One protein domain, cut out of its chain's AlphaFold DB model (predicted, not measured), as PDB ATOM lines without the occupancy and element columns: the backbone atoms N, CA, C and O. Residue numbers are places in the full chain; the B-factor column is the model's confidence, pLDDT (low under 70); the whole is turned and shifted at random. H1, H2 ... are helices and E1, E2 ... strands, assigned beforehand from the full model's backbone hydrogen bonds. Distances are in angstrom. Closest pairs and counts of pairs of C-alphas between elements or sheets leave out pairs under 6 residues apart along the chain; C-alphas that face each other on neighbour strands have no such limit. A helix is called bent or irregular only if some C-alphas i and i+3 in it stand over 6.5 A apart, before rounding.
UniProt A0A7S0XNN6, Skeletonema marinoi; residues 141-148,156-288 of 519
ATOM      1  N   LYS A 141      77.853  46.522  64.714       51.09
ATOM      2  CA  LYS A 141      76.669  45.643  64.772       51.09
ATOM      3  C   LYS A 141      75.637  46.120  65.772       51.09
ATOM      4  O   LYS A 141      74.468  46.251  65.448       51.09
ATOM      5  N   ASP A 142      76.106  46.353  66.994       54.66
ATOM      6  CA  ASP A 142      75.277  46.459  68.182       54.66
ATOM      7  C   ASP A 142      75.973  47.415  69.162       54.66
ATOM      8  O   ASP A 142      77.151  47.245  69.490       54.66
ATOM      9  N   VAL A 143      75.243  48.424  69.638       54.69
ATOM     10  CA  VAL A 143      75.616  49.162  70.852       54.69
ATOM     11  C   VAL A 143      74.967  48.409  72.004       54.69
ATOM     12  O   VAL A 143      73.745  48.438  72.156       54.69
ATOM     13  N   VAL A 144      75.766  47.677  72.780       52.19
ATOM     14  CA  VAL A 144      75.251  46.930  73.929       52.19
ATOM     15  C   VAL A 144      75.387  47.818  75.156       52.19
ATOM     16  O   VAL A 144      76.467  47.979  75.725       52.19
ATOM     17  N   TYR A 145      74.267  48.395  75.584       50.81
ATOM     18  CA  TYR A 145      74.193  49.049  76.884       50.81
ATOM     19  C   TYR A 145      74.319  47.980  77.967       50.81
ATOM     20  O   TYR A 145      73.440  47.123  78.115       50.81
ATOM     21  N   LYS A 146      75.404  48.016  78.748       51.06
ATOM     22  CA  LYS A 146      75.475  47.231  79.980       51.06
ATOM     23  C   LYS A 146      74.405  47.770  80.924       51.06
ATOM     24  O   LYS A 146      74.568  48.829  81.520       51.06
ATOM     25  N   SER A 147      73.302  47.039  81.091       42.03
ATOM     26  CA  SER A 147      72.438  47.266  82.246       42.03
ATOM     27  C   SER A 147      73.272  46.931  83.479       42.03
ATOM     28  O   SER A 147      73.601  45.760  83.695       42.03
ATOM     29  N   SER A 148      73.666  47.934  84.258       45.31
ATOM     30  CA  SER A 148      74.355  47.743  85.531       45.31
ATOM     31  C   SER A 148      73.408  47.039  86.506       45.31
ATOM     32  O   SER A 148      72.640  47.636  87.259       45.31
ATOM     33  N   SER A 156      77.319  54.894  83.011       48.12
ATOM     34  CA  SER A 156      76.830  53.919  82.046       48.12
ATOM     35  C   SER A 156      77.893  53.693  80.970       48.12
ATOM     36  O   SER A 156      77.787  54.242  79.877       48.12
ATOM     37  N   ASP A 157      78.904  52.880  81.275       56.91
ATOM     38  CA  ASP A 157      79.848  52.365  80.282       56.91
ATOM     39  C   ASP A 157      79.071  51.525  79.255       56.91
ATOM     40  O   ASP A 157      78.722  50.364  79.500       56.91
ATOM     41  N   TYR A 158      78.744  52.107  78.102       60.50
ATOM     42  CA  TYR A 158      78.261  51.332  76.965       60.50
ATOM     43  C   TYR A 158      79.459  50.697  76.257       60.50
ATOM     44  O   TYR A 158      80.505  51.318  76.069       60.50
ATOM     45  N   GLU A 159      79.317  49.433  75.865       70.81
ATOM     46  CA  GLU A 159      80.329  48.749  75.066       70.81
ATOM     47  C   GLU A 159      79.850  48.691  73.620       70.81
ATOM     48  O   GLU A 159      78.734  48.254  73.325       70.81
ATOM     49  N   ILE A 160      80.704  49.143  72.706       79.62
ATOM     50  CA  ILE A 160      80.458  49.008  71.274       79.62
ATOM     51  C   ILE A 160      81.047  47.671  70.837       79.62
ATOM     52  O   ILE A 160      82.161  47.330  71.229       79.62
ATOM     53  N   TYR A 161      80.332  46.915  70.007       83.56
ATOM     54  CA  TYR A 161      80.888  45.731  69.358       83.56
ATOM     55  C   TYR A 161      80.809  45.870  67.837       83.56
ATOM     56  O   TYR A 161      79.788  46.258  67.260       83.56
ATOM     57  N   THR A 162      81.905  45.523  67.168       82.12
ATOM     58  CA  THR A 162      81.922  45.408  65.704       82.12
ATOM     59  C   THR A 162      81.038  44.251  65.237       82.12
ATOM     60  O   THR A 162      80.690  43.357  66.015       82.12
ATOM     61  N   MET A 163      80.738  44.194  63.937       74.31
ATOM     62  CA  MET A 163      80.054  43.045  63.311       74.31
ATOM     63  C   MET A 163      80.680  41.687  63.588       74.31
ATOM     64  O   MET A 163      79.961  40.695  63.725       74.31
ATOM     65  N   ASN A 164      81.992  41.659  63.790       80.56
ATOM     66  CA  ASN A 164      82.734  40.439  64.075       80.56
ATOM     67  C   ASN A 164      82.883  40.169  65.584       80.56
ATOM     68  O   ASN A 164      83.722  39.363  65.983       80.56
ATOM     69  N   GLY A 165      82.099  40.854  66.427       84.81
ATOM     70  CA  GLY A 165      82.063  40.658  67.878       84.81
ATOM     71  C   GLY A 165      83.281  41.204  68.623       84.81
ATOM     72  O   GLY A 165      83.511  40.827  69.768       84.81
ATOM     73  N   GLN A 166      84.078  42.069  67.993       89.88
ATOM     74  CA  GLN A 166      85.244  42.679  68.639       89.88
ATOM     75  C   GLN A 166      84.802  43.880  69.464       89.88
ATOM     76  O   GLN A 166      84.087  44.735  68.938       89.88
ATOM     77  N   ARG A 167      85.237  43.941  70.726       91.25
ATOM     78  CA  ARG A 167      84.988  45.081  71.617       91.25
ATOM     79  C   ARG A 167      85.630  46.332  71.026       91.25
ATOM     80  O   ARG A 167      86.803  46.299  70.692       91.25
ATOM     81  N   ALA A 168      84.874  47.408  70.936       90.50
ATOM     82  CA  ALA A 168      85.273  48.744  70.524       90.50
ATOM     83  C   ALA A 168      84.666  49.759  71.517       90.50
ATOM     84  O   ALA A 168      84.167  49.383  72.581       90.50
ATOM     85  N   GLY A 169      84.686  51.044  71.178       89.12
ATOM     86  CA  GLY A 169      84.185  52.127  72.018       89.12
ATOM     87  C   GLY A 169      85.305  52.879  72.713       89.12
ATOM     88  O   GLY A 169      86.428  52.947  72.208       89.12
ATOM     89  N   TYR A 170      84.981  53.483  73.850       90.12
ATOM     90  CA  TYR A 170      85.930  54.291  74.600       90.12
ATOM     91  C   TYR A 170      86.931  53.426  75.384       90.12
ATOM     92  O   TYR A 170      86.575  52.412  75.993       90.12
ATOM     93  N   ASN A 171      88.193  53.842  75.376       91.06
ATOM     94  CA  ASN A 171      89.277  53.281  76.163       91.06
ATOM     95  C   ASN A 171      90.202  54.410  76.636       91.06
ATOM     96  O   ASN A 171      90.880  55.049  75.829       91.06
ATOM     97  N   LEU A 172      90.237  54.630  77.953       89.25
ATOM     98  CA  LEU A 172      91.047  55.674  78.580       89.25
ATOM     99  C   LEU A 172      92.543  55.488  78.311       89.25
ATOM    100  O   LEU A 172      93.253  56.474  78.115       89.25
ATOM    101  N   ASP A 173      93.016  54.244  78.256       91.69
ATOM    102  CA  ASP A 173      94.430  53.925  78.039       91.69
ATOM    103  C   ASP A 173      94.823  53.961  76.552       91.69
ATOM    104  O   ASP A 173      95.995  53.810  76.219       91.69
ATOM    105  N   GLY A 174      93.859  54.218  75.661       94.88
ATOM    106  CA  GLY A 174      94.049  54.127  74.217       94.88
ATOM    107  C   GLY A 174      93.960  52.690  73.705       94.88
ATOM    108  O   GLY A 174      94.026  51.713  74.454       94.88
ATOM    109  N   TRP A 175      93.763  52.551  72.401       96.38
ATOM    110  CA  TRP A 175      93.611  51.255  71.736       96.38
ATOM    111  C   TRP A 175      94.920  50.711  71.151       96.38
ATOM    112  O   TRP A 175      94.956  49.579  70.674       96.38
ATOM    113  N   GLU A 176      96.008  51.476  71.219       95.88
ATOM    114  CA  GLU A 176      97.328  51.112  70.697       95.88
ATOM    115  C   GLU A 176      97.899  49.837  71.338       95.88
ATOM    116  O   GLU A 176      98.521  49.028  70.653       95.88
ATOM    117  N   GLY A 177      97.669  49.635  72.639       96.00
ATOM    118  CA  GLY A 177      98.143  48.457  73.376       96.00
ATOM    119  C   GLY A 177      97.243  47.222  73.260       96.00
ATOM    120  O   GLY A 177      97.591  46.158  73.773       96.00
ATOM    121  N   ASP A 178      96.078  47.341  72.620       96.81
ATOM    122  CA  ASP A 178      95.127  46.239  72.504       96.81
ATOM    123  C   ASP A 178      95.623  45.167  71.519       96.81
ATOM    124  O   ASP A 178      96.102  45.465  70.424       96.81
ATOM    125  N   GLY A 179      95.475  43.890  71.881       96.81
ATOM    126  CA  GLY A 179      95.989  42.778  71.076       96.81
ATOM    127  C   GLY A 179      95.301  42.599  69.716       96.81
ATOM    128  O   GLY A 179      95.898  42.030  68.802       96.81
ATOM    129  N   PHE A 180      94.061  43.072  69.557       95.81
ATOM    130  CA  PHE A 180      93.332  43.016  68.291       95.81
ATOM    131  C   PHE A 180      93.434  44.330  67.507       95.81
ATOM    132  O   PHE A 180      93.651  44.287  66.288       95.81
ATOM    133  N   TRP A 181      93.249  45.473  68.171       97.06
ATOM    134  CA  TRP A 181      93.224  46.796  67.546       97.06
ATOM    135  C   TRP A 181      94.605  47.387  67.323       97.06
ATOM    136  O   TRP A 181      94.826  47.949  66.253       97.06
ATOM    137  N   GLY A 182      95.540  47.197  68.255       97.94
ATOM    138  CA  GLY A 182      96.889  47.762  68.204       97.94
ATOM    139  C   GLY A 182      97.586  47.539  66.859       97.94
ATOM    140  O   GLY A 182      97.918  48.516  66.190       97.94
ATOM    141  N   PRO A 183      97.706  46.290  66.359       98.38
ATOM    142  CA  PRO A 183      98.328  46.035  65.057       98.38
ATOM    143  C   PRO A 183      97.607  46.686  63.864       98.38
ATOM    144  O   PRO A 183      98.241  47.026  62.869       98.38
ATOM    145  N   LYS A 184      96.279  46.858  63.932       98.19
ATOM    146  CA  LYS A 184      95.488  47.472  62.849       98.19
ATOM    147  C   LYS A 184      95.611  48.989  62.861       98.19
ATOM    148  O   LYS A 184      95.754  49.583  61.798       98.19
ATOM    149  N   LEU A 185      95.582  49.592  64.049       98.31
ATOM    150  CA  LEU A 185      95.861  51.010  64.238       98.31
ATOM    151  C   LEU A 185      97.264  51.335  63.751       98.31
ATOM    152  O   LEU A 185      97.416  52.229  62.929       98.31
ATOM    153  N   GLN A 186      98.263  50.562  64.182       98.56
ATOM    154  CA  GLN A 186      99.652  50.745  63.774       98.56
ATOM    155  C   GLN A 186      99.799  50.724  62.250       98.56
ATOM    156  O   GLN A 186     100.399  51.630  61.682       98.56
ATOM    157  N   LYS A 187      99.167  49.753  61.577       98.56
ATOM    158  CA  LYS A 187      99.151  49.688  60.111       98.56
ATOM    159  C   LYS A 187      98.575  50.960  59.475       98.56
ATOM    160  O   LYS A 187      99.159  51.490  58.537       98.56
ATOM    161  N   VAL A 188      97.434  51.456  59.963       98.69
ATOM    162  CA  VAL A 188      96.827  52.687  59.426       98.69
ATOM    163  C   VAL A 188      97.726  53.894  59.695       98.69
ATOM    164  O   VAL A 188      97.960  54.671  58.777       98.69
ATOM    165  N   ARG A 189      98.287  54.029  60.906       98.69
ATOM    166  CA  ARG A 189      99.240  55.098  61.247       98.69
ATOM    167  C   ARG A 189     100.447  55.094  60.308       98.69
ATOM    168  O   ARG A 189     100.833  56.151  59.822       98.69
ATOM    169  N   GLU A 190     101.001  53.924  59.991       98.69
ATOM    170  CA  GLU A 190     102.095  53.776  59.021       98.69
ATOM    171  C   GLU A 190     101.683  54.218  57.609       98.69
ATOM    172  O   GLU A 190     102.417  54.968  56.966       98.69
ATOM    173  N   GLU A 191     100.496  53.822  57.135       98.56
ATOM    174  CA  GLU A 191      99.961  54.267  55.839       98.56
ATOM    175  C   GLU A 191      99.769  55.800  55.799       98.56
ATOM    176  O   GLU A 191     100.156  56.441  54.816       98.56
ATOM    177  N   CYS A 192      99.240  56.408  56.871       98.62
ATOM    178  CA  CYS A 192      99.114  57.866  56.987       98.62
ATOM    179  C   CYS A 192     100.499  58.540  57.016       98.62
ATOM    180  O   CYS A 192     100.717  59.516  56.303       98.62
ATOM    181  N   ALA A 193     101.450  58.013  57.796       98.56
ATOM    182  CA  ALA A 193     102.801  58.561  57.922       98.56
ATOM    183  C   ALA A 193     103.553  58.549  56.586       98.56
ATOM    184  O   ALA A 193     104.172  59.547  56.223       98.56
ATOM    185  N   VAL A 194     103.453  57.461  55.812       98.19
ATOM    186  CA  VAL A 194     104.016  57.397  54.453       98.19
ATOM    187  C   VAL A 194     103.424  58.493  53.568       98.19
ATOM    188  O   VAL A 194     104.172  59.160  52.856       98.19
ATOM    189  N   MET A 195     102.108  58.710  53.625       97.56
ATOM    190  CA  MET A 195     101.451  59.777  52.866       97.56
ATOM    191  C   MET A 195     101.927  61.170  53.307       97.56
ATOM    192  O   MET A 195     102.250  61.995  52.457       97.56
ATOM    193  N   PHE A 196     102.053  61.420  54.612       97.56
ATOM    194  CA  PHE A 196     102.533  62.704  55.126       97.56
ATOM    195  C   PHE A 196     104.000  62.979  54.795       97.56
ATOM    196  O   PHE A 196     104.354  64.112  54.499       97.56
ATOM    197  N   HIS A 197     104.862  61.962  54.780       96.31
ATOM    198  CA  HIS A 197     106.265  62.149  54.402       96.31
ATOM    199  C   HIS A 197     106.470  62.437  52.909       96.31
ATOM    200  O   HIS A 197     107.536  62.921  52.539       96.31
ATOM    201  N   GLN A 198     105.473  62.170  52.057       95.06
ATOM    202  CA  GLN A 198     105.503  62.606  50.657       95.06
ATOM    203  C   GLN A 198     105.232  64.105  50.519       95.06
ATOM    204  O   GLN A 198     105.766  64.731  49.612       95.06
ATOM    205  N   ASP A 199     104.400  64.664  51.398       92.69
ATOM    206  CA  ASP A 199     104.123  66.096  51.467       92.69
ATOM    207  C   ASP A 199     103.625  66.465  52.873       92.69
ATOM    208  O   ASP A 199     102.490  66.183  53.280       92.69
ATOM    209  N   MET A 200     104.509  67.133  53.611       93.25
ATOM    210  CA  MET A 200     104.313  67.491  55.012       93.25
ATOM    211  C   MET A 200     103.170  68.495  55.215       93.25
ATOM    212  O   MET A 200     102.653  68.614  56.328       93.25
ATOM    213  N   LEU A 201     102.718  69.190  54.163       88.88
ATOM    214  CA  LEU A 201     101.581  70.107  54.249       88.88
ATOM    215  C   LEU A 201     100.256  69.371  54.497       88.88
ATOM    216  O   LEU A 201      99.300  69.979  54.992       88.88
ATOM    217  N   TYR A 202     100.180  68.062  54.221       95.50
ATOM    218  CA  TYR A 202      98.992  67.268  54.544       95.50
ATOM    219  C   TYR A 202      98.798  67.039  56.045       95.50
ATOM    220  O   TYR A 202      97.659  66.796  56.445       95.50
ATOM    221  N   LEU A 203      99.838  67.184  56.880       97.44
ATOM    222  CA  LEU A 203      99.715  67.048  58.337       97.44
ATOM    223  C   LEU A 203      98.647  67.999  58.887       97.44
ATOM    224  O   LEU A 203      97.659  67.577  59.485       97.44
ATOM    225  N   ALA A 204      98.799  69.294  58.605       95.75
ATOM    226  CA  ALA A 204      97.859  70.301  59.074       95.75
ATOM    227  C   ALA A 204      96.480  70.180  58.403       95.75
ATOM    228  O   ALA A 204      95.458  70.463  59.028       95.75
ATOM    229  N   LYS A 205      96.417  69.721  57.144       96.12
ATOM    230  CA  LYS A 205      95.135  69.493  56.459       96.12
ATOM    231  C   LYS A 205      94.350  68.337  57.085       96.12
ATOM    232  O   LYS A 205      93.133  68.442  57.164       96.12
ATOM    233  N   ALA A 206      95.014  67.275  57.549       98.19
ATOM    234  CA  ALA A 206      94.362  66.171  58.261       98.19
ATOM    235  C   ALA A 206      93.790  66.626  59.611       98.19
ATOM    236  O   ALA A 206      92.651  66.298  59.939       98.19
ATOM    237  N   ILE A 207      94.545  67.452  60.341       97.62
ATOM    238  CA  ILE A 207      94.091  68.064  61.596       97.62
ATOM    239  C   ILE A 207      92.870  68.954  61.351       97.62
ATOM    240  O   ILE A 207      91.844  68.790  62.013       97.62
ATOM    241  N   ARG A 208      92.942  69.836  60.347       96.25
ATOM    242  CA  ARG A 208      91.822  70.696  59.954       96.25
ATOM    243  C   ARG A 208      90.600  69.885  59.522       96.25
ATOM    244  O   ARG A 208      89.496  70.226  59.923       96.25
ATOM    245  N   LEU A 209      90.773  68.827  58.725       96.50
ATOM    246  CA  LEU A 209      89.660  67.975  58.296       96.50
ATOM    247  C   LEU A 209      88.892  67.442  59.501       96.50
ATOM    248  O   LEU A 209      87.678  67.579  59.548       96.50
ATOM    249  N   VAL A 210      89.602  66.894  60.487       95.81
ATOM    250  CA  VAL A 210      88.955  66.356  61.682       95.81
ATOM    251  C   VAL A 210      88.339  67.451  62.548       95.81
ATOM    252  O   VAL A 210      87.251  67.249  63.074       95.81
ATOM    253  N   PHE A 211      88.979  68.618  62.681       94.44
ATOM    254  CA  PHE A 211      88.349  69.758  63.353       94.44
ATOM    255  C   PHE A 211      86.991  70.068  62.716       94.44
ATOM    256  O   PHE A 211      85.987  70.100  63.415       94.44
ATOM    257  N   HIS A 212      86.947  70.215  61.389       92.69
ATOM    258  CA  HIS A 212      85.720  70.521  60.652       92.69
ATOM    259  C   HIS A 212      84.686  69.383  60.699       92.69
ATOM    260  O   HIS A 212      83.503  69.673  60.815       92.69
ATOM    261  N   ASP A 213      85.119  68.120  60.664       92.12
ATOM    262  CA  ASP A 213      84.261  66.936  60.848       92.12
ATOM    263  C   ASP A 213      83.594  66.919  62.231       92.12
ATOM    264  O   ASP A 213      82.441  66.543  62.381       92.12
ATOM    265  N   CYS A 214      84.317  67.354  63.263       90.19
ATOM    266  CA  CYS A 214      83.811  67.384  64.630       90.19
ATOM    267  C   CYS A 214      82.942  68.613  64.943       90.19
ATOM    268  O   CYS A 214      82.337  68.656  66.015       90.19
ATOM    269  N   MET A 215      82.888  69.618  64.061       83.12
ATOM    270  CA  MET A 215      82.093  70.838  64.248       83.12
ATOM    271  C   MET A 215      80.597  70.564  64.013       83.12
ATOM    272  O   MET A 215      80.012  71.025  63.039       83.12
ATOM    273  N   GLY A 216      79.961  69.840  64.933       64.56
ATOM    274  CA  GLY A 216      78.521  69.574  64.948       64.56
ATOM    275  C   GLY A 216      77.919  69.742  66.349       64.56
ATOM    276  O   GLY A 216      78.628  69.984  67.325       64.56
ATOM    277  N   ASN A 217      76.587  69.737  66.450       59.78
ATOM    278  CA  ASN A 217      75.896  69.904  67.735       59.78
ATOM    279  C   ASN A 217      75.834  68.566  68.513       59.78
ATOM    280  O   ASN A 217      76.383  67.562  68.077       59.78
ATOM    281  N   GLU A 218      75.146  68.521  69.658       54.22
ATOM    282  CA  GLU A 218      75.019  67.291  70.468       54.22
ATOM    283  C   GLU A 218      74.445  66.079  69.698       54.22
ATOM    284  O   GLU A 218      74.700  64.941  70.091       54.22
ATOM    285  N   ASP A 219      73.725  66.310  68.593       58.75
ATOM    286  CA  ASP A 219      73.149  65.272  67.732       58.75
ATOM    287  C   ASP A 219      74.113  64.805  66.615       58.75
ATOM    288  O   ASP A 219      73.898  63.742  66.030       58.75
ATOM    289  N   TYR A 220      75.179  65.570  66.337       62.66
ATOM    290  CA  TYR A 220      76.135  65.353  65.243       62.66
ATOM    291  C   TYR A 220      77.575  65.539  65.749       62.66
ATOM    292  O   TYR A 220      78.060  66.654  65.912       62.66
ATOM    293  N   GLY A 221      78.259  64.431  66.043       75.44
ATOM    294  CA  GLY A 221      79.685  64.425  66.389       75.44
ATOM    295  C   GLY A 221      80.582  64.242  65.174       75.44
ATOM    296  O   GLY A 221      80.119  64.298  64.044       75.44
ATOM    297  N   CYS A 222      81.855  63.923  65.413       89.00
ATOM    298  CA  CYS A 222      82.778  63.538  64.344       89.00
ATOM    299  C   CYS A 222      82.268  62.264  63.638       89.00
ATOM    300  O   CYS A 222      82.424  61.148  64.151       89.00
ATOM    301  N   ASP A 223      81.602  62.410  62.501       88.25
ATOM    302  CA  ASP A 223      80.852  61.340  61.837       88.25
ATOM    303  C   ASP A 223      81.312  61.102  60.393       88.25
ATOM    304  O   ASP A 223      80.720  60.331  59.640       88.25
ATOM    305  N   GLY A 224      82.443  61.691  60.016       91.31
ATOM    306  CA  GLY A 224      83.116  61.444  58.754       91.31
ATOM    307  C   GLY A 224      82.463  62.178  57.601       91.31
ATOM    308  O   GLY A 224      82.530  61.674  56.481       91.31
ATOM    309  N   CYS A 225      81.798  63.298  57.837       90.38
ATOM    310  CA  CYS A 225      81.055  64.015  56.820       90.38
ATOM    311  C   CYS A 225      81.329  65.507  56.853       90.38
ATOM    312  O   CYS A 225      81.331  66.157  57.890       90.38
ATOM    313  N   VAL A 226      81.555  66.056  55.665       91.50
ATOM    314  CA  VAL A 226      81.842  67.471  55.475       91.50
ATOM    315  C   VAL A 226      81.094  67.943  54.235       91.50
ATOM    316  O   VAL A 226      81.298  67.416  53.143       91.50
ATOM    317  N   ASP A 227      80.257  68.974  54.374       91.06
ATOM    318  CA  ASP A 227      79.624  69.624  53.222       91.06
ATOM    319  C   ASP A 227      80.669  70.474  52.480       91.06
ATOM    320  O   ASP A 227      80.981  71.596  52.897       91.06
ATOM    321  N   LEU A 228      81.213  69.967  51.366       92.12
ATOM    322  CA  LEU A 228      82.198  70.699  50.562       92.12
ATOM    323  C   LEU A 228      81.591  71.875  49.781       92.12
ATOM    324  O   LEU A 228      82.328  72.634  49.148       92.12
ATOM    325  N   THR A 229      80.265  72.054  49.810       90.06
ATOM    326  CA  THR A 229      79.609  73.257  49.276       90.06
ATOM    327  C   THR A 229      79.662  74.432  50.250       90.06
ATOM    328  O   THR A 229      79.461  75.575  49.831       90.06
ATOM    329  N   HIS A 230      79.970  74.176  51.526       88.25
ATOM    330  CA  HIS A 230      80.155  75.220  52.521       88.25
ATOM    331  C   HIS A 230      81.516  75.917  52.322       88.25
ATOM    332  O   HIS A 230      82.546  75.238  52.263       88.25
ATOM    333  N   PRO A 231      81.571  77.263  52.243       88.00
ATOM    334  CA  PRO A 231      82.809  77.988  51.941       88.00
ATOM    335  C   PRO A 231      83.923  77.727  52.961       88.00
ATOM    336  O   PRO A 231      85.087  77.636  52.574       88.00
ATOM    337  N   ASP A 232      83.582  77.514  54.230       87.62
ATOM    338  CA  ASP A 232      84.567  77.242  55.284       87.62
ATOM    339  C   ASP A 232      85.250  75.873  55.147       87.62
ATOM    340  O   ASP A 232      86.342  75.671  55.677       87.62
ATOM    341  N   ASN A 233      84.675  74.955  54.366       92.25
ATOM    342  CA  ASN A 233      85.252  73.643  54.066       92.25
ATOM    343  C   ASN A 233      86.127  73.657  52.801       92.25
ATOM    344  O   ASN A 233      86.671  72.628  52.391       92.25
ATOM    345  N   SER A 234      86.328  74.828  52.188       91.69
ATOM    346  CA  SER A 234      87.154  74.974  50.988       91.69
ATOM    347  C   SER A 234      88.560  74.409  51.201       91.69
ATOM    348  O   SER A 234      89.240  74.697  52.193       91.69
ATOM    349  N   GLY A 235      89.002  73.573  50.261       91.62
ATOM    350  CA  GLY A 235      90.321  72.935  50.283       91.62
ATOM    351  C   GLY A 235      90.409  71.634  51.091       91.62
ATOM    352  O   GLY A 235      91.473  71.016  51.081       91.62
ATOM    353  N   LEU A 236      89.341  71.210  51.784       95.44
ATOM    354  CA  LEU A 236      89.307  69.912  52.481       95.44
ATOM    355  C   LEU A 236      89.186  68.723  51.522       95.44
ATOM    356  O   LEU A 236      89.648  67.629  51.838       95.44
ATOM    357  N   ASP A 237      88.673  68.963  50.314       95.00
ATOM    358  CA  ASP A 237      88.609  67.988  49.228       95.00
ATOM    359  C   ASP A 237      89.954  67.283  49.012       95.00
ATOM    360  O   ASP A 237      90.015  66.056  48.948       95.00
ATOM    361  N   LEU A 238      91.048  68.048  48.972       93.56
ATOM    362  CA  LEU A 238      92.390  67.521  48.716       93.56
ATOM    363  C   LEU A 238      92.791  66.419  49.705       93.56
ATOM    364  O   LEU A 238      93.230  65.347  49.288       93.56
ATOM    365  N   ILE A 239      92.621  66.667  51.006       97.00
ATOM    366  CA  ILE A 239      92.996  65.697  52.037       97.00
ATOM    367  C   ILE A 239      92.003  64.531  52.095       97.00
ATOM    368  O   ILE A 239      92.434  63.387  52.217       97.00
ATOM    369  N   MET A 240      90.702  64.770  51.902       97.75
ATOM    370  CA  MET A 240      89.701  63.696  51.843       97.75
ATOM    371  C   MET A 240      90.024  62.688  50.731       97.75
ATOM    372  O   MET A 240      90.027  61.477  50.966       97.75
ATOM    373  N   TYR A 241      90.400  63.165  49.538       96.56
ATOM    374  CA  TYR A 241      90.819  62.285  48.444       96.56
ATOM    375  C   TYR A 241      92.136  61.551  48.732       96.56
ATOM    376  O   TYR A 241      92.269  60.388  48.349       96.56
ATOM    377  N   LYS A 242      93.092  62.180  49.430       97.12
ATOM    378  CA  LYS A 242      94.347  61.525  49.841       97.12
ATOM    379  C   LYS A 242      94.133  60.412  50.863       97.12
ATOM    380  O   LYS A 242      94.840  59.409  50.816       97.12
ATOM    381  N   LEU A 243      93.145  60.554  51.745       98.19
ATOM    382  CA  LEU A 243      92.804  59.544  52.751       98.19
ATOM    383  C   LEU A 243      91.928  58.408  52.199       98.19
ATOM    384  O   LEU A 243      91.912  57.314  52.765       98.19
ATOM    385  N   LEU A 244      91.234  58.620  51.075       97.44
ATOM    386  CA  LEU A 244      90.318  57.635  50.491       97.44
ATOM    387  C   LEU A 244      90.956  56.248  50.231       97.44
ATOM    388  O   LEU A 244      90.319  55.245  50.567       97.44
ATOM    389  N   PRO A 245      92.176  56.115  49.667       98.25
ATOM    390  CA  PRO A 245      92.810  54.805  49.493       98.25
ATOM    391  C   PRO A 245      93.087  54.087  50.821       98.25
ATOM    392  O   PRO A 245      92.852  52.884  50.917       98.25
ATOM    393  N   ILE A 246      93.524  54.823  51.851       98.50
ATOM    394  CA  ILE A 246      93.773  54.290  53.201       98.50
ATOM    395  C   ILE A 246      92.461  53.766  53.791       98.50
ATOM    396  O   ILE A 246      92.406  52.637  54.283       98.50
ATOM    397  N   PHE A 247      91.374  54.532  53.661       97.19
ATOM    398  CA  PHE A 247      90.045  54.079  54.062       97.19
ATOM    399  C   PHE A 247      89.639  52.796  53.332       97.19
ATOM    400  O   PHE A 247      89.331  51.792  53.972       97.19
ATOM    401  N   ARG A 248      89.708  52.766  51.997       96.81
ATOM    402  CA  ARG A 248      89.317  51.588  51.203       96.81
ATOM    403  C   ARG A 248      90.079  50.318  51.590       96.81
ATOM    404  O   ARG A 248      89.477  49.245  51.609       96.81
ATOM    405  N   ASN A 249      91.363  50.440  51.927       97.75
ATOM    406  CA  ASN A 249      92.221  49.320  52.327       97.75
ATOM    407  C   ASN A 249      91.926  48.781  53.737       97.75
ATOM    408  O   ASN A 249      92.296  47.645  54.059       97.75
ATOM    409  N   ASN A 250      91.283  49.592  54.581       96.75
ATOM    410  CA  ASN A 250      91.073  49.293  55.996       96.75
ATOM    411  C   ASN A 250      89.592  49.349  56.424       96.75
ATOM    412  O   ASN A 250      89.293  49.147  57.600       96.75
ATOM    413  N   ARG A 251      88.653  49.530  55.483       94.06
ATOM    414  CA  ARG A 251      87.200  49.653  55.728       94.06
ATOM    415  C   ARG A 251      86.550  48.446  56.408       94.06
ATOM    416  O   ARG A 251      85.455  48.541  56.944       94.06
ATOM    417  N   GLN A 252      87.206  47.288  56.375       91.75
ATOM    418  CA  GLN A 252      86.791  46.094  57.116       91.75
ATOM    419  C   GLN A 252      87.043  46.206  58.630       91.75
ATOM    420  O   GLN A 252      86.563  45.365  59.391       91.75
ATOM    421  N   TYR A 253      87.830  47.195  59.061       93.81
ATOM    422  CA  TYR A 253      88.242  47.396  60.450       93.81
ATOM    423  C   TYR A 253      87.888  48.766  61.011       93.81
ATOM    424  O   TYR A 253      87.837  48.883  62.227       93.81
ATOM    425  N   PHE A 254      87.699  49.778  60.171       94.88
ATOM    426  CA  PHE A 254      87.461  51.148  60.608       94.88
ATOM    427  C   PHE A 254      86.447  51.819  59.687       94.88
ATOM    428  O   PHE A 254      86.440  51.570  58.479       94.88
ATOM    429  N   SER A 255      85.607  52.676  60.261       93.81
ATOM    430  CA  SER A 255      84.798  53.632  59.503       93.81
ATOM    431  C   SER A 255      85.681  54.709  58.866       93.81
ATOM    432  O   SER A 255      86.862  54.844  59.207       93.81
ATOM    433  N   ARG A 256      85.134  55.485  57.926       95.06
ATOM    434  CA  ARG A 256      85.855  56.612  57.319       95.06
ATOM    435  C   ARG A 256      86.253  57.630  58.382       95.06
ATOM    436  O   ARG A 256      87.411  58.043  58.400       95.06
ATOM    437  N   THR A 257      85.343  57.971  59.291       94.56
ATOM    438  CA  THR A 257      85.660  58.874  60.403       94.56
ATOM    439  C   THR A 257      86.769  58.315  61.296       94.56
ATOM    440  O   THR A 257      87.733  59.025  61.558       94.56
ATOM    441  N   ASP A 258      86.760  57.024  61.659       96.88
ATOM    442  CA  ASP A 258      87.856  56.442  62.451       96.88
ATOM    443  C   ASP A 258      89.208  56.559  61.717       96.88
ATOM    444  O   ASP A 258      90.219  56.870  62.344       96.88
ATOM    445  N   ILE A 259      89.242  56.392  60.389       98.38
ATOM    446  CA  ILE A 259      90.463  56.591  59.586       98.38
ATOM    447  C   ILE A 259      90.933  58.048  59.603       98.38
ATOM    448  O   ILE A 259      92.130  58.294  59.768       98.38
ATOM    449  N   TRP A 260      90.027  59.019  59.460       98.06
ATOM    450  CA  TRP A 260      90.379  60.441  59.540       98.06
ATOM    451  C   TRP A 260      90.988  60.790  60.900       98.06
ATOM    452  O   TRP A 260      92.027  61.448  60.958       98.06
ATOM    453  N   GLN A 261      90.397  60.273  61.978       97.69
ATOM    454  CA  GLN A 261      90.881  60.445  63.348       97.69
ATOM    455  C   GLN A 261      92.279  59.838  63.529       97.69
ATOM    456  O   GLN A 261      93.181  60.520  64.007       97.69
ATOM    457  N   ILE A 262      92.506  58.596  63.077       98.69
ATOM    458  CA  ILE A 262      93.826  57.941  63.166       98.69
ATOM    459  C   ILE A 262      94.886  58.743  62.410       98.69
ATOM    460  O   ILE A 262      95.979  58.970  62.937       98.69
ATOM    461  N   CYS A 263      94.587  59.194  61.189       98.75
ATOM    462  CA  CYS A 263      95.541  59.987  60.421       98.75
ATOM    463  C   CYS A 263      95.790  61.367  61.048       98.75
ATOM    464  O   CYS A 263      96.922  61.834  61.019       98.75
ATOM    465  N   SER A 264      94.786  62.000  61.655       98.50
ATOM    466  CA  SER A 264      94.954  63.276  62.363       98.50
ATOM    467  C   SER A 264      95.794  63.137  63.639       98.50
ATOM    468  O   SER A 264      96.734  63.903  63.844       98.50
ATOM    469  N   LEU A 265      95.554  62.096  64.445       98.56
ATOM    470  CA  LEU A 265      96.397  61.758  65.601       98.56
ATOM    471  C   LEU A 265      97.841  61.461  65.173       98.56
ATOM    472  O   LEU A 265      98.785  61.942  65.789       98.56
ATOM    473  N   THR A 266      98.019  60.735  64.066       98.75
ATOM    474  CA  THR A 266      99.346  60.488  63.477       98.75
ATOM    475  C   THR A 266     100.014  61.785  63.036       98.75
ATOM    476  O   THR A 266     101.216  61.952  63.229       98.75
ATOM    477  N   ALA A 267      99.251  62.716  62.460       98.56
ATOM    478  CA  ALA A 267      99.786  64.005  62.055       98.56
ATOM    479  C   ALA A 267     100.289  64.820  63.255       98.56
ATOM    480  O   ALA A 267     101.362  65.411  63.168       98.56
ATOM    481  N   LEU A 268      99.550  64.799  64.370       98.31
ATOM    482  CA  LEU A 268      99.930  65.442  65.632       98.31
ATOM    483  C   LEU A 268     101.171  64.793  66.267       98.31
ATOM    484  O   LEU A 268     102.067  65.503  66.721       98.31
ATOM    485  N   ASP A 269     101.265  63.458  66.256       98.19
ATOM    486  CA  ASP A 269     102.456  62.731  66.721       98.19
ATOM    487  C   ASP A 269     103.702  63.135  65.921       98.19
ATOM    488  O   ASP A 269     104.741  63.471  66.494       98.19
ATOM    489  N   ILE A 270     103.606  63.135  64.587       98.06
ATOM    490  CA  ILE A 270     104.720  63.505  63.704       98.06
ATOM    491  C   ILE A 270     105.115  64.966  63.934       98.06
ATOM    492  O   ILE A 270     106.292  65.258  64.134       98.06
ATOM    493  N   SER A 271     104.154  65.891  63.920       97.38
ATOM    494  CA  SER A 271     104.456  67.323  63.964       97.38
ATOM    495  C   SER A 271     105.015  67.793  65.304       97.38
ATOM    496  O   SER A 271     105.854  68.692  65.319       97.38
ATOM    497  N   SER A 272     104.578  67.200  66.415       97.19
ATOM    498  CA  SER A 272     105.045  67.559  67.761       97.19
ATOM    499  C   SER A 272     106.409  66.942  68.090       97.19
ATOM    500  O   SER A 272     107.296  67.628  68.608       97.19
ATOM    501  N   SER A 273     106.627  65.674  67.724       96.31
ATOM    502  CA  SER A 273     107.877  64.954  68.018       96.31
ATOM    503  C   SER A 273     109.073  65.400  67.170       96.31
ATOM    504  O   SER A 273     110.220  65.139  67.537       96.31
ATOM    505  N   MET A 274     108.840  66.109  66.057       92.69
ATOM    506  CA  MET A 274     109.906  66.671  65.217       92.69
ATOM    507  C   MET A 274     110.771  67.712  65.932       92.69
ATOM    508  O   MET A 274     111.935  67.886  65.569       92.69
ATOM    509  N   TYR A 275     110.208  68.409  66.918       89.44
ATOM    510  CA  TYR A 275     110.898  69.465  67.656       89.44
ATOM    511  C   TYR A 275     111.039  69.153  69.148       89.44
ATOM    512  O   TYR A 275     112.076  69.455  69.736       89.44
ATOM    513  N   GLU A 276     110.035  68.520  69.760       94.62
ATOM    514  CA  GLU A 276     110.025  68.219  71.191       94.62
ATOM    515  C   GLU A 276     110.182  66.714  71.441       94.62
ATOM    516  O   GLU A 276     109.269  65.924  71.207       94.62
ATOM    517  N   GLN A 277     111.340  66.306  71.969       93.50
ATOM    518  CA  GLN A 277     111.648  64.892  72.214       93.50
ATOM    519  C   GLN A 277     110.679  64.242  73.215       93.50
ATOM    520  O   GLN A 277     110.439  63.038  73.139       93.50
ATOM    521  N   ASN A 278     110.138  65.024  74.155       96.50
ATOM    522  CA  ASN A 278     109.203  64.539  75.173       96.50
ATOM    523  C   ASN A 278     107.736  64.839  74.831       96.50
ATOM    524  O   ASN A 278     106.898  64.828  75.737       96.50
ATOM    525  N   ALA A 279     107.432  65.133  73.561       97.25
ATOM    526  CA  ALA A 279     106.071  65.395  73.111       97.25
ATOM    527  C   ALA A 279     105.129  64.245  73.519       97.25
ATOM    528  O   ALA A 279     105.533  63.075  73.497       97.25
ATOM    529  N   PRO A 280     103.881  64.555  73.915       97.06
ATOM    530  CA  PRO A 280     102.912  63.530  74.263       97.06
ATOM    531  C   PRO A 280     102.551  62.687  73.039       97.06
ATOM    532  O   PRO A 280     102.536  63.175  71.910       97.06
ATOM    533  N   HIS A 281     102.215  61.421  73.280       96.38
ATOM    534  CA  HIS A 281     101.661  60.558  72.247       96.38
ATOM    535  C   HIS A 281     100.145  60.749  72.148       96.38
ATOM    536  O   HIS A 281      99.427  60.602  73.137       96.38
ATOM    537  N   PHE A 282      99.652  61.014  70.943       97.50
ATOM    538  CA  PHE A 282      98.241  61.252  70.662       97.50
ATOM    539  C   PHE A 282      97.501  59.927  70.465       97.50
ATOM    540  O   PHE A 282      97.342  59.437  69.346       97.50
ATOM    541  N   LYS A 283      97.043  59.326  71.565       96.44
ATOM    542  CA  LYS A 283      96.386  58.009  71.567       96.44
ATOM    543  C   LYS A 283      94.964  58.017  70.990       96.44
ATOM    544  O   LYS A 283      94.169  58.928  71.223       96.44
ATOM    545  N   MET A 284      94.598  56.938  70.306       96.50
ATOM    546  CA  MET A 284      93.247  56.683  69.814       96.50
ATOM    547  C   MET A 284      92.397  56.122  70.952       96.50
ATOM    548  O   MET A 284      92.451  54.932  71.255       96.50
ATOM    549  N   THR A 285      91.595  56.972  71.597       95.00
ATOM    550  CA  THR A 285      90.764  56.568  72.749       95.00
ATOM    551  C   THR A 285      89.389  56.034  72.374       95.00
ATOM    552  O   THR A 285      88.697  55.493  73.227       95.00
ATOM    553  N   LEU A 286      88.944  56.203  71.132       92.56
ATOM    554  CA  LEU A 286      87.614  55.785  70.693       92.56
ATOM    555  C   LEU A 286      87.719  55.131  69.323       92.56
ATOM    556  O   LEU A 286      88.230  55.759  68.408       92.56
ATOM    557  N   ILE A 287      87.211  53.909  69.188       93.00
ATOM    558  CA  ILE A 287      86.996  53.198  67.915       93.00
ATOM    559  C   ILE A 287      85.513  52.844  67.839       93.00
ATOM    560  O   ILE A 287      84.899  52.588  68.875       93.00
ATOM    561  N   GLY A 288      84.935  52.751  66.644       89.12
ATOM    562  CA  GLY A 288      83.527  52.370  66.498       89.12
ATOM    563  C   GLY A 288      82.619  53.537  66.155       89.12
ATOM    564  O   GLY A 288      81.409  53.424  66.352       89.12
TER     565      GLY A 288
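This is residues 141 to 148 and 156 to 288 of the 519 residues of a protein of Skeletonema marinoi (UniProt A0A7S0XNN6). Four helices cross in a compact knot, with H4 through the middle and H1, H2 and H3 packed round it; a small sheet, E1 - E2 - E3, lies at one end, clear of the helices. The last residues return to this sheet, where 286 to 287 pair with 169 to 170 of E3. The 141 printed residues, mostly helix by class, run E1 E2 E3 H1 H2 H3 H4; the sheet is antiparallel. The radius of gyration of the C-alphas is 15.5 A, and the spans are 46 by 39 by 27 A.

Find C-alpha 141 at (76.669, 45.643, 64.772), where E1, residues 141 to 145, begins. E2 is residues 158 to 162 and E3 167 to 170. H1, 182 to 198, is 24.5 A long; H2, 201 to 214, 20.8 A; H3, 236 to 250, 21.0 A and only just irregular, with C-alphas 242 and 245 6.9 A apart. H4, 256 to 273, runs 25.9 A to C-alpha 273 at (107.877, 64.954, 68.018).

Look first at E1 and E2: N 144 and O 159 are 3.1 A apart, within hydrogen-bond range. In the hairpin E2 and E3, N 168 and O 160 are at 2.7 A. H4 touches H1 at a steep tilt of 66 degrees, closest at C-alphas 192 and 263, 5.4 A. H2 touches H4, closest at C-alphas 203 and 267, 4.8 A. H3 touches H2 with residues 236 to 240 alone, about perpendicular at 87 degrees, closest at C-alphas 236 and 209, 6.1 A. Every O i to N i+4 pair is within range in H1 and H4, 9 of 10 in H2 and 9 of 11 in H3.

Residues 149 to 155 are not printed; C-alphas 148 and 156 are 7.5 A apart. The links E3 to H1 and H2 to H3 are long. The pLDDT is under 70 at residues 141 to 148, 156 to 158 and 216 to 220.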